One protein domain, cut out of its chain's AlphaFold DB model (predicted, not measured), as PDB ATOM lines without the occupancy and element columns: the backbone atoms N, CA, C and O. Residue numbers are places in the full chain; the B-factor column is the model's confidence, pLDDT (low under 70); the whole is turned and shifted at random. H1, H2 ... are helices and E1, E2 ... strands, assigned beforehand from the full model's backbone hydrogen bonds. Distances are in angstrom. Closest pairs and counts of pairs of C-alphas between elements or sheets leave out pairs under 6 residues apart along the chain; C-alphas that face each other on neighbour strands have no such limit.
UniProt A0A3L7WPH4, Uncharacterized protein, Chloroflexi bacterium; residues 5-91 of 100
ATOM      1  N   ILE A   5      27.413  23.333 -43.218       97.88
ATOM      2  CA  ILE A   5      27.014  21.946 -43.474       97.88
ATOM      3  C   ILE A   5      25.675  21.722 -42.780       97.88
ATOM      4  O   ILE A   5      25.579  21.945 -41.582       97.88
ATOM      5  N   ALA A   6      24.654  21.300 -43.519       97.62
ATOM      6  CA  ALA A   6      23.363  20.903 -42.966       97.62
ATOM      7  C   ALA A   6      23.353  19.427 -42.560       97.62
ATOM      8  O   ALA A   6      22.871  19.096 -41.476       97.62
ATOM      9  N   ALA A   7      23.903  18.554 -43.409       97.44
ATOM     10  CA  ALA A   7      24.049  17.130 -43.135       97.44
ATOM     11  C   ALA A   7      25.189  16.503 -43.946       97.44
ATOM     12  O   ALA A   7      25.496  16.957 -45.047       97.44
ATOM     13  N   GLU A   8      25.767  15.425 -43.427       97.31
ATOM     14  CA  GLU A   8      26.711  14.561 -44.141       97.31
ATOM     15  C   GLU A   8      26.153  13.144 -44.200       97.31
ATOM     16  O   GLU A   8      25.801  12.561 -43.170       97.31
ATOM     17  N   LEU A   9      26.067  12.607 -45.416       95.19
ATOM     18  CA  LEU A   9      25.453  11.323 -45.734       95.19
ATOM     19  C   LEU A   9      26.456  10.449 -46.490       95.19
ATOM     20  O   LEU A   9      27.137  10.934 -47.395       95.19
ATOM     21  N   GLY A  10      26.506   9.155 -46.184       93.75
ATOM     22  CA  GLY A  10      27.333   8.199 -46.925       93.75
ATOM     23  C   GLY A  10      26.693   6.836 -47.117       93.75
ATOM     24  O   GLY A  10      25.852   6.397 -46.335       93.75
ATOM     25  N   LEU A  11      27.129   6.167 -48.174       88.88
ATOM     26  CA  LEU A  11      26.849   4.769 -48.479       88.88
ATOM     27  C   LEU A  11      28.156   4.138 -48.983       88.88
ATOM     28  O   LEU A  11      29.092   4.846 -49.352       88.88
ATOM     29  N   GLU A  12      28.264   2.813 -49.000       85.88
ATOM     30  CA  GLU A  12      29.422   2.181 -49.636       85.88
ATOM     31  C   GLU A  12      29.589   2.683 -51.080       85.88
ATOM     32  O   GLU A  12      28.626   2.757 -51.843       85.88
ATOM     33  N   GLY A  13      30.814   3.087 -51.424       86.50
ATOM     34  CA  GLY A  13      31.130   3.636 -52.740       86.50
ATOM     35  C   GLY A  13      30.699   5.089 -52.970       86.50
ATOM     36  O   GLY A  13      30.814   5.553 -54.097       86.50
ATOM     37  N   GLY A  14      30.235   5.851 -51.972       91.12
ATOM     38  CA  GLY A  14      29.937   7.271 -52.193       91.12
ATOM     39  C   GLY A  14      29.338   8.035 -51.016       91.12
ATOM     40  O   GLY A  14      29.084   7.511 -49.936       91.12
ATOM     41  N   GLY A  15      29.090   9.320 -51.226       94.69
ATOM     42  CA  GLY A  15      28.477  10.166 -50.213       94.69
ATOM     43  C   GLY A  15      28.188  11.573 -50.700       94.69
ATOM     44  O   GLY A  15      28.599  11.982 -51.786       94.69
ATOM     45  N   CYS A  16      27.464  12.316 -49.872       96.38
ATOM     46  CA  CYS A  16      27.145  13.709 -50.125       96.38
ATOM     47  C   CYS A  16      27.173  14.536 -48.846       96.38
ATOM     48  O   CYS A  16      26.763  14.083 -47.775       96.38
ATOM     49  N   THR A  17      27.561  15.791 -48.997       97.69
ATOM     50  CA  THR A  17      27.350  16.836 -48.008       97.69
ATOM     51  C   THR A  17      26.220  17.724 -48.501       97.69
ATOM     52  O   THR A  17      26.284  18.272 -49.601       97.69
ATOM     53  N   ILE A  18      25.187  17.883 -47.677       98.00
ATOM     54  CA  ILE A  18      24.154  18.894 -47.880       98.00
ATOM     55  C   ILE A  18      24.650  20.176 -47.240       98.00
ATOM     56  O   ILE A  18      24.903  20.226 -46.036       98.00
ATOM     57  N   TYR A  19      24.772  21.222 -48.037       98.25
ATOM     58  CA  TYR A  19      25.106  22.554 -47.573       98.25
ATOM     59  C   TYR A  19      23.858  23.403 -47.427       98.25
ATOM     60  O   TYR A  19      22.880  23.205 -48.141       98.25
ATOM     61  N   ALA A  20      23.919  24.369 -46.517       98.19
ATOM     62  CA  ALA A  20      22.895  25.377 -46.331       98.19
ATOM     63  C   ALA A  20      23.506  26.779 -46.335       98.19
ATOM     64  O   ALA A  20      24.615  27.009 -45.846       98.19
ATOM     65  N   ARG A  21      22.761  27.747 -46.861       97.81
ATOM     66  CA  ARG A  21      23.094  29.168 -46.768       97.81
ATOM     67  C   ARG A  21      21.831  29.993 -46.629       97.81
ATOM     68  O   ARG A  21      20.912  29.863 -47.434       97.81
ATOM     69  N   GLN A  22      21.818  30.888 -45.648       97.00
ATOM     70  CA  GLN A  22      20.718  31.829 -45.487       97.00
ATOM     71  C   GLN A  22      20.971  33.122 -46.275       97.00
ATOM     72  O   GLN A  22      22.004  33.791 -46.081       97.00
ATOM     73  N   THR A  23      19.998  33.477 -47.114       95.62
ATOM     74  CA  THR A  23      19.944  34.713 -47.909       95.62
ATOM     75  C   THR A  23      18.569  35.344 -47.719       95.62
ATOM     76  O   THR A  23      17.561  34.682 -47.942       95.62
ATOM     77  N   ASP A  24      18.524  36.594 -47.250       94.00
ATOM     78  CA  ASP A  24      17.279  37.346 -47.010       94.00
ATOM     79  C   ASP A  24      16.247  36.602 -46.138       94.00
ATOM     80  O   ASP A  24      15.042  36.658 -46.360       94.00
ATOM     81  N   GLY A  25      16.737  35.869 -45.129       94.00
ATOM     82  CA  GLY A  25      15.909  35.076 -44.211       94.00
ATOM     83  C   GLY A  25      15.445  33.725 -44.767       94.00
ATOM     84  O   GLY A  25      14.857  32.942 -44.025       94.00
ATOM     85  N   VAL A  26      15.749  33.416 -46.030       96.31
ATOM     86  CA  VAL A  26      15.415  32.144 -46.679       96.31
ATOM     87  C   VAL A  26      16.630  31.224 -46.671       96.31
ATOM     88  O   VAL A  26      17.737  31.631 -47.036       96.31
ATOM     89  N   TRP A  27      16.421  29.977 -46.256       97.69
ATOM     90  CA  TRP A  27      17.426  28.928 -46.364       97.69
ATOM     91  C   TRP A  27      17.460  28.349 -47.778       97.69
ATOM     92  O   TRP A  27      16.425  28.027 -48.354       97.69
ATOM     93  N   TRP A  28      18.671  28.215 -48.308       98.12
ATOM     94  CA  TRP A  28      18.965  27.556 -49.574       98.12
ATOM     95  C   TRP A  28      19.878  26.369 -49.318       98.12
ATOM     96  O   TRP A  28      20.863  26.511 -48.593       98.12
ATOM     97  N   PHE A  29      19.566  25.238 -49.935       98.31
ATOM     98  CA  PHE A  29      20.219  23.956 -49.731       98.31
ATOM     99  C   PHE A  29      20.708  23.383 -51.054       98.31
ATOM    100  O   PHE A  29      20.006  23.483 -52.054       98.31
ATOM    101  N   TRP A  30      21.884  22.772 -51.071       97.88
ATOM    102  CA  TRP A  30      22.401  22.051 -52.236       97.88
ATOM    103  C   TRP A  30      23.325  20.926 -51.787       97.88
ATOM    104  O   TRP A  30      23.838  20.957 -50.667       97.88
ATOM    105  N   GLN A  31      23.553  19.946 -52.656       96.50
ATOM    106  CA  GLN A  31      24.476  18.846 -52.392       96.50
ATOM    107  C   GLN A  31      25.794  19.015 -53.153       96.50
ATOM    108  O   GLN A  31      25.819  19.494 -54.290       96.50
ATOM    109  N   GLU A  32      26.888  18.572 -52.541       97.19
ATOM    110  CA  GLU A  32      28.170  18.283 -53.203       97.19
ATOM    111  C   GLU A  32      28.716  16.951 -52.680       97.19
ATOM    112  O   GLU A  32      28.444  16.563 -51.543       97.19
ATOM    113  N   GLY A  33      29.430  16.212 -53.520       95.00
ATOM    114  CA  GLY A  33      29.897  14.881 -53.154       95.00
ATOM    115  C   GLY A  33      30.213  14.012 -54.350       95.00
ATOM    116  O   GLY A  33      30.431  14.514 -55.457       95.00
ATOM    117  N   SER A  34      30.348  12.719 -54.081       92.94
ATOM    118  CA  SER A  34      31.056  11.805 -54.959       92.94
ATOM    119  C   SER A  34      30.520  10.384 -54.913       92.94
ATOM    120  O   SER A  34      29.957   9.933 -53.915       92.94
ATOM    121  N   SER A  35      30.738   9.663 -56.006       91.56
ATOM    122  CA  SER A  35      30.469   8.234 -56.101       91.56
ATOM    123  C   SER A  35      31.550   7.538 -56.916       91.56
ATOM    124  O   SER A  35      32.070   8.094 -57.887       91.56
ATOM    125  N   MET A  36      31.858   6.316 -56.513       91.06
ATOM    126  CA  MET A  36      32.620   5.346 -57.274       91.06
ATOM    127  C   MET A  36      31.728   4.793 -58.388       91.06
ATOM    128  O   MET A  36      30.556   4.484 -58.168       91.06
ATOM    129  N   ASP A  37      32.288   4.707 -59.582       86.69
ATOM    130  CA  ASP A  37      31.730   4.043 -60.751       86.69
ATOM    131  C   ASP A  37      32.823   3.139 -61.334       86.69
ATOM    132  O   ASP A  37      34.011   3.381 -61.098       86.69
ATOM    133  N   PHE A  38      32.435   2.123 -62.092       85.12
ATOM    134  CA  PHE A  38      33.376   1.300 -62.851       85.12
ATOM    135  C   PHE A  38      33.250   1.660 -64.326       85.12
ATOM    136  O   PHE A  38      32.139   1.795 -64.845       85.12
ATOM    137  N   ASP A  39      34.377   1.870 -65.000       82.75
ATOM    138  CA  ASP A  39      34.363   2.052 -66.449       82.75
ATOM    139  C   ASP A  39      34.295   0.706 -67.198       82.75
ATOM    140  O   ASP A  39      34.159  -0.362 -66.603       82.75
ATOM    141  N   GLU A  40      34.349   0.748 -68.533       82.75
ATOM    142  CA  GLU A  40      34.264  -0.451 -69.386       82.75
ATOM    143  C   GLU A  40      35.424  -1.446 -69.174       82.75
ATOM    144  O   GLU A  40      35.365  -2.572 -69.672       82.75
ATOM    145  N   ASN A  41      36.466  -1.039 -68.444       88.56
ATOM    146  CA  ASN A  41      37.685  -1.793 -68.195       88.56
ATOM    147  C   ASN A  41      37.812  -2.275 -66.736       88.56
ATOM    148  O   ASN A  41      38.871  -2.787 -66.375       88.56
ATOM    149  N   ASP A  42      36.749  -2.157 -65.930       83.06
ATOM    150  CA  ASP A  42      36.735  -2.431 -64.484       83.06
ATOM    151  C   ASP A  42      37.672  -1.512 -63.665       83.06
ATOM    152  O   ASP A  42      38.014  -1.830 -62.522       83.06
ATOM    153  N   ASP A  43      38.065  -0.350 -64.203       88.75
ATOM    154  CA  ASP A  43      38.850   0.632 -63.454       88.75
ATOM    155  C   ASP A  43      37.929   1.493 -62.569       88.75
ATOM    156  O   ASP A  43      36.874   1.977 -62.995       88.75
ATOM    157  N   GLU A  44      38.337   1.707 -61.312       88.38
ATOM    158  CA  GLU A  44      37.605   2.564 -60.373       88.38
ATOM    159  C   GLU A  44      37.700   4.039 -60.789       88.38
ATOM    160  O   GLU A  44      38.772   4.655 -60.767       88.38
ATOM    161  N   VAL A  45      36.551   4.646 -61.087       89.69
ATOM    162  CA  VAL A  45      36.429   6.071 -61.398       89.69
ATOM    163  C   VAL A  45      35.607   6.762 -60.323       89.69
ATOM    164  O   VAL A  45      34.456   6.425 -60.067       89.69
ATOM    165  N   TRP A  46      36.169   7.811 -59.730       89.69
ATOM    166  CA  TRP A  46      35.457   8.651 -58.770       89.69
ATOM    167  C   TRP A  46      34.882   9.876 -59.468       89.69
ATOM    168  O   TRP A  46      35.618  10.742 -59.944       89.69
ATOM    169  N   ARG A  47      33.552   9.965 -59.526       90.00
ATOM    170  CA  ARG A  47      32.848  11.131 -60.069       90.00
ATOM    171  C   ARG A  47      32.424  12.054 -58.944       90.00
ATOM    172  O   ARG A  47      32.026  11.591 -57.880       90.00
ATOM    173  N   SER A  48      32.472  13.354 -59.206       93.69
ATOM    174  CA  SER A  48      31.929  14.378 -58.317       93.69
ATOM    175  C   SER A  48      30.801  15.127 -59.011       93.69
ATOM    176  O   SER A  48      30.837  15.323 -60.227       93.69
ATOM    177  N   TRP A  49      29.817  15.576 -58.243       93.81
ATOM    178  CA  TRP A  49      28.741  16.434 -58.734       93.81
ATOM    179  C   TRP A  49      28.444  17.564 -57.748       93.81
ATOM    180  O   TRP A  49      28.949  17.607 -56.624       93.81
ATOM    181  N   SER A  50      27.588  18.482 -58.186       96.69
ATOM    182  CA  SER A  50      26.893  19.435 -57.332       96.69
ATOM    183  C   SER A  50      25.475  19.637 -57.866       96.69
ATOM    184  O   SER A  50      25.252  19.486 -59.070       96.69
ATOM    185  N   SER A  51      24.515  19.922 -56.988       96.81
ATOM    186  CA  SER A  51      23.153  20.273 -57.393       96.81
ATOM    187  C   SER A  51      22.939  21.779 -57.430       96.81
ATOM    188  O   SER A  51      23.619  22.546 -56.748       96.81
ATOM    189  N   GLU A  52      21.897  22.188 -58.145       97.31
ATOM    190  CA  GLU A  52      21.354  23.532 -57.989       97.31
ATOM    191  C   GLU A  52      20.775  23.732 -56.575       97.31
ATOM    192  O   GLU A  52      20.273  22.770 -55.974       97.31
ATOM    193  N   PRO A  53      20.823  24.961 -56.031       97.44
ATOM    194  CA  PRO A  53      20.208  25.269 -54.748       97.44
ATOM    195  C   PRO A  53      18.676  25.214 -54.775       97.44
ATOM    196  O   PRO A  53      18.032  25.731 -55.686       97.44
ATOM    197  N   VAL A  54      18.085  24.675 -53.710       97.88
ATOM    198  CA  VAL A  54      16.636  24.603 -53.473       97.88
ATOM    199  C   VAL A  54      16.279  25.143 -52.090       97.88
ATOM    200  O   VAL A  54      17.118  25.194 -51.199       97.88
ATOM    201  N   THR A  55      15.030  25.552 -51.878       97.31
ATOM    202  CA  THR A  55      14.588  26.123 -50.589       97.31
ATOM    203  C   THR A  55      14.029  25.092 -49.609       97.31
ATOM    204  O   THR A  55      13.732  25.431 -48.466       97.31
ATOM    205  N   ASP A  56      13.856  23.844 -50.044       95.88
ATOM    206  CA  ASP A  56      13.404  22.737 -49.204       95.88
ATOM    207  C   ASP A  56      14.568  21.777 -48.946       95.88
ATOM    208  O   ASP A  56      15.126  21.200 -49.879       95.88
ATOM    209  N   LEU A  57      14.911  21.592 -47.670       95.62
ATOM    210  CA  LEU A  57      15.954  20.666 -47.242       95.62
ATOM    211  C   LEU A  57      15.681  19.233 -47.713       95.62
ATOM    212  O   LEU A  57      16.616  18.540 -48.095       95.62
ATOM    213  N   ILE A  58      14.424  18.781 -47.698       94.06
ATOM    214  CA  ILE A  58      14.096  17.394 -48.056       94.06
ATOM    215  C   ILE A  58      14.272  17.169 -49.557       94.06
ATOM    216  O   ILE A  58      14.752  16.118 -49.967       94.06
ATOM    217  N   ALA A  59      13.971  18.183 -50.369       94.06
ATOM    218  CA  ALA A  59      14.227  18.157 -51.805       94.06
ATOM    219  C   ALA A  59      15.728  18.180 -52.152       94.06
ATOM    220  O   ALA A  59      16.097  17.770 -53.250       94.06
ATOM    221  N   ALA A  60      16.586  18.650 -51.239       95.62
ATOM    222  CA  ALA A  60      18.039  18.626 -51.408       95.62
ATOM    223  C   ALA A  60      18.676  17.270 -51.055       95.62
ATOM    224  O   ALA A  60      19.853  17.073 -51.342       95.62
ATOM    225  N   LEU A  61      17.939  16.353 -50.414       93.94
ATOM    226  CA  LEU A  61      18.455  15.032 -50.056       93.94
ATOM    227  C   LEU A  61      18.610  14.128 -51.295       93.94
ATOM    228  O   LEU A  61      17.872  14.297 -52.269       93.94
ATOM    229  N   PRO A  62      19.499  13.114 -51.250       90.00
ATOM    230  CA  PRO A  62      19.664  12.128 -52.320       90.00
ATOM    231  C   PRO A  62      18.408  11.282 -52.597       90.00
ATOM    232  O   PRO A  62      18.279  10.152 -52.119       90.00
ATOM    233  N   GLY A  63      17.493  11.824 -53.404       85.50
ATOM    234  CA  GLY A  63      16.357  11.146 -54.038       85.50
ATOM    235  C   GLY A  63      15.682  10.067 -53.190       85.50
ATOM    236  O   GLY A  63      15.359  10.272 -52.027       85.50
ATOM    237  N   ASP A  64      15.479   8.885 -53.768       83.38
ATOM    238  CA  ASP A  64      14.800   7.770 -53.096       83.38
ATOM    239  C   ASP A  64      15.725   6.910 -52.225       83.38
ATOM    240  O   ASP A  64      15.275   5.895 -51.692       83.38
ATOM    241  N   ILE A  65      17.002   7.277 -52.071       86.12
ATOM    242  CA  ILE A  65      18.004   6.439 -51.393       86.12
ATOM    243  C   ILE A  65      18.515   7.022 -50.079       86.12
ATOM    244  O   ILE A  65      19.097   6.285 -49.288       86.12
ATOM    245  N   TRP A  66      18.286   8.311 -49.811       88.31
ATOM    246  CA  TRP A  66      18.882   9.007 -48.666       88.31
ATOM    247  C   TRP A  66      18.596   8.333 -47.315       88.31
ATOM    248  O   TRP A  66      19.446   8.338 -46.433       88.31
ATOM    249  N   TRP A  67      17.424   7.711 -47.153       86.31
ATOM    250  CA  TRP A  67      17.016   7.027 -45.918       86.31
ATOM    251  C   TRP A  67      17.771   5.710 -45.666       86.31
ATOM    252  O   TRP A  67      17.715   5.184 -44.558       86.31
ATOM    253  N   MET A  68      18.476   5.182 -46.672       85.00
ATOM    254  CA  MET A  68      19.405   4.053 -46.535       85.00
ATOM    255  C   MET A  68      20.843   4.506 -46.258       85.00
ATOM    256  O   MET A  68      21.690   3.680 -45.926       85.00
ATOM    257  N   MET A  69      21.141   5.797 -46.421       89.88
ATOM    258  CA  MET A  69      22.480   6.329 -46.196       89.88
ATOM    259  C   MET A  69      22.738   6.492 -44.696       89.88
ATOM    260  O   MET A  69      21.858   6.872 -43.925       89.88
ATOM    261  N   SER A  70      23.976   6.237 -44.286       90.62
ATOM    262  CA  SER A  70      24.447   6.564 -42.944       90.62
ATOM    263  C   SER A  70      24.545   8.078 -42.800       90.62
ATOM    264  O   SER A  70      25.143   8.744 -43.645       90.62
ATOM    265  N   ILE A  71      23.982   8.614 -41.720       91.69
ATOM    266  CA  ILE A  71      24.080  10.034 -41.387       91.69
ATOM    267  C   ILE A  71      25.248  10.218 -40.416       91.69
ATOM    268  O   ILE A  71      25.180   9.761 -39.276       91.69
ATOM    269  N   TYR A  72      26.316  10.886 -40.853       91.69
ATOM    270  CA  TYR A  72      27.509  11.107 -40.025       91.69
ATOM    271  C   TYR A  72      27.414  12.378 -39.190       91.69
ATOM    272  O   TYR A  72      27.876  12.427 -38.050       91.69
ATOM    273  N   HIS A  73      26.803  13.411 -39.763       94.38
ATOM    274  CA  HIS A  73      26.668  14.710 -39.134       94.38
ATOM    275  C   HIS A  73      25.345  15.354 -39.529       94.38
ATOM    276  O   HIS A  73      24.911  15.242 -40.673       94.38
ATOM    277  N   VAL A  74      24.722  16.054 -38.582       96.25
ATOM    278  CA  VAL A  74      23.559  16.911 -38.822       96.25
ATOM    279  C   VAL A  74      23.723  18.182 -38.011       96.25
ATOM    280  O   VAL A  74      23.988  18.131 -36.807       96.25
ATOM    281  N   HIS A  75      23.524  19.322 -38.661       96.94
ATOM    282  CA  HIS A  75      23.521  20.599 -37.973       96.94
ATOM    283  C   HIS A  75      22.274  20.733 -37.083       96.94
ATOM    284  O   HIS A  75      21.166  20.458 -37.556       96.94
ATOM    285  N   PRO A  76      22.406  21.210 -35.829       96.94
ATOM    286  CA  PRO A  76      21.302  21.248 -34.865       96.94
ATOM    287  C   PRO A  76      20.029  21.953 -35.353       96.94
ATOM    288  O   PRO A  76      18.930  21.549 -34.979       96.94
ATOM    289  N   GLU A  77      20.167  22.976 -36.200       96.25
ATOM    290  CA  GLU A  77      19.035  23.716 -36.785       96.25
ATOM    291  C   GLU A  77      18.124  22.837 -37.658       96.25
ATOM    292  O   GLU A  77      16.926  23.090 -37.748       96.25
ATOM    293  N   PHE A  78      18.667  21.774 -38.255       96.44
ATOM    294  CA  PHE A  78      17.956  20.924 -39.213       96.44
ATOM    295  C   PHE A  78      17.642  19.522 -38.673       96.44
ATOM    296  O   PHE A  78      16.914  18.760 -39.314       96.44
ATOM    297  N   THR A  79      18.125  19.182 -37.471       94.94
ATOM    298  CA  THR A  79      17.950  17.857 -36.855       94.94
ATOM    299  C   THR A  79      16.492  17.424 -36.783       94.94
ATOM    300  O   THR A  79      16.165  16.289 -37.129       94.94
ATOM    301  N   GLN A  80      15.593  18.310 -36.345       94.00
ATOM    302  CA  GLN A  80      14.179  17.959 -36.210       94.00
ATOM    303  C   GLN A  80      13.531  17.677 -37.569       94.00
ATOM    304  O   GLN A  80      12.794  16.699 -37.694       94.00
ATOM    305  N   GLN A  81      13.826  18.499 -38.579       93.06
ATOM    306  CA  GLN A  81      13.277  18.349 -39.924       93.06
ATOM    307  C   GLN A  81      13.735  17.031 -40.564       93.06
ATOM    308  O   GLN A  81      12.906  16.276 -41.071       93.06
ATOM    309  N   LEU A  82      15.028  16.705 -40.467       91.94
ATOM    310  CA  LEU A  82      15.562  15.442 -40.987       91.94
ATOM    311  C   LEU A  82      15.020  14.226 -40.238       91.94
ATOM    312  O   LEU A  82      14.688  13.224 -40.865       91.94
ATOM    313  N   ARG A  83      14.857  14.312 -38.912       90.44
ATOM    314  CA  ARG A  83      14.258  13.226 -38.126       90.44
ATOM    315  C   ARG A  83      12.818  12.946 -38.547       90.44
ATOM    316  O   ARG A  83      12.447  11.790 -38.715       90.44
ATOM    317  N   GLN A  84      12.022  13.998 -38.731       90.94
ATOM    318  CA  GLN A  84      10.637  13.875 -39.188       90.94
ATOM    319  C   GLN A  84      10.561  13.261 -40.583       90.94
ATOM    320  O   GLN A  84       9.745  12.373 -40.804       90.94
ATOM    321  N   ALA A  85      11.430  13.693 -41.500       89.31
ATOM    322  CA  ALA A  85      11.516  13.088 -42.821       89.31
ATOM    323  C   ALA A  85      11.905  11.606 -42.729       89.31
ATOM    324  O   ALA A  85      11.276  10.779 -43.375       89.31
ATOM    325  N   TYR A  86      12.870  11.249 -41.879       86.44
ATOM    326  CA  TYR A  86      13.337   9.870 -41.739       86.44
ATOM    327  C   TYR A  86      12.242   8.953 -41.181       86.44
ATOM    328  O   TYR A  86      12.029   7.851 -41.689       86.44
ATOM    329  N   ASP A  87      11.487   9.429 -40.187       86.19
ATOM    330  CA  ASP A  87      10.385   8.682 -39.573       86.19
ATOM    331  C   ASP A  87       9.291   8.288 -40.596       86.19
ATOM    332  O   ASP A  87       8.645   7.259 -40.415       86.19
ATOM    333  N   VAL A  88       9.128   9.020 -41.711       84.00
ATOM    334  CA  VAL A  88       8.209   8.647 -42.813       84.00
ATOM    335  C   VAL A  88       8.684   7.398 -43.573       84.00
ATOM    336  O   VAL A  88       7.870   6.649 -44.115       84.00
ATOM    337  N   HIS A  89       9.994   7.150 -43.625       74.81
ATOM    338  CA  HIS A  89      10.580   6.002 -44.324       74.81
ATOM    339  C   HIS A  89      10.772   4.778 -43.420       74.81
ATOM    340  O   HIS A  89      10.854   3.660 -43.926       74.81
ATOM    341  N   ARG A  90      10.775   4.981 -42.098       67.62
ATOM    342  CA  ARG A  90      10.992   3.958 -41.065       67.62
ATOM    343  C   ARG A  90      10.050   2.753 -41.154       67.62
ATOM    344  O   ARG A  90      10.444   1.628 -40.872       67.62
ATOM    345  N   ASP A  91       8.806   2.972 -41.565       66.38
ATOM    346  CA  ASP A  91       7.782   1.921 -41.572       66.38
ATOM    347  C   ASP A  91       7.696   1.169 -42.922       66.38
ATOM    348  O   ASP A  91       6.775   0.377 -43.144       66.38
TER     349      ASP A  91
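What this domain is: This is residues 5 to 91 of the 100 residues of an uncharacterized protein of Chloroflexi bacterium (UniProt A0A3L7WPH4). A flat wall of five antiparallel strands, long and twisted, has the unnamed stretch 51 to 69 crossing over one face, with the other face bare. The hairpin turns near Gly 25 and Asn 41 make opposite ends of its long axis, and the single helix H1 lies off the E5 side, only grazing the sheet. The printed part has 87 residues, in chain order E1 E2 E3 E4 E5 H1, and the sheet's order is E4 E3 E2 E1 E5. The class is mixed, helices and strands; the whole is only just compact, close to loose, with a radius of gyration of the C-alphas of 14.2 A and spans of 48 by 34 by 18 A.

Where its parts are: E3, residues 26 to 38, is the longest strand at 39.2 A. E2, residues 14 to 23, measures 29.5 A, and E4, residues 44 to 50, 20.2 A. E1, residues 5 to 11, measures 17.9 A and begins at C-alpha 5 (27.014, 21.946, -43.474). E5, residues 70 to 74, measures 11.2 A. H1, residues 79 to 89, measures 15.8 A and ends at C-alpha 89 (10.580, 6.002, -44.324).

How they stand to each other: E1 to E4 form a meander, each strand the antiparallel neighbour of the one before. In the hairpin E2 and E3, N 17 and O 32 are 2.8 A apart; in E1 and E2, N 9 and O 16, 2.9 A; in E3 and E4, N 37 and O 45, 2.8 A. Edge strand E5 is antiparallel to E1, with N 8 and O 73 2.9 A apart. H1 only grazes the sheet, with its residues 79 to 82; 5 of its 7 O i to N i+4 pairs are within hydrogen-bond range.

The domain as a whole: The C-alphas of Gly 25 and Asn 41, the two farthest apart, are 49.1 A apart. The printed part has no cut. The link E4 to E5 is long, 19 residues. Residues 90 to 91 have pLDDT under 70.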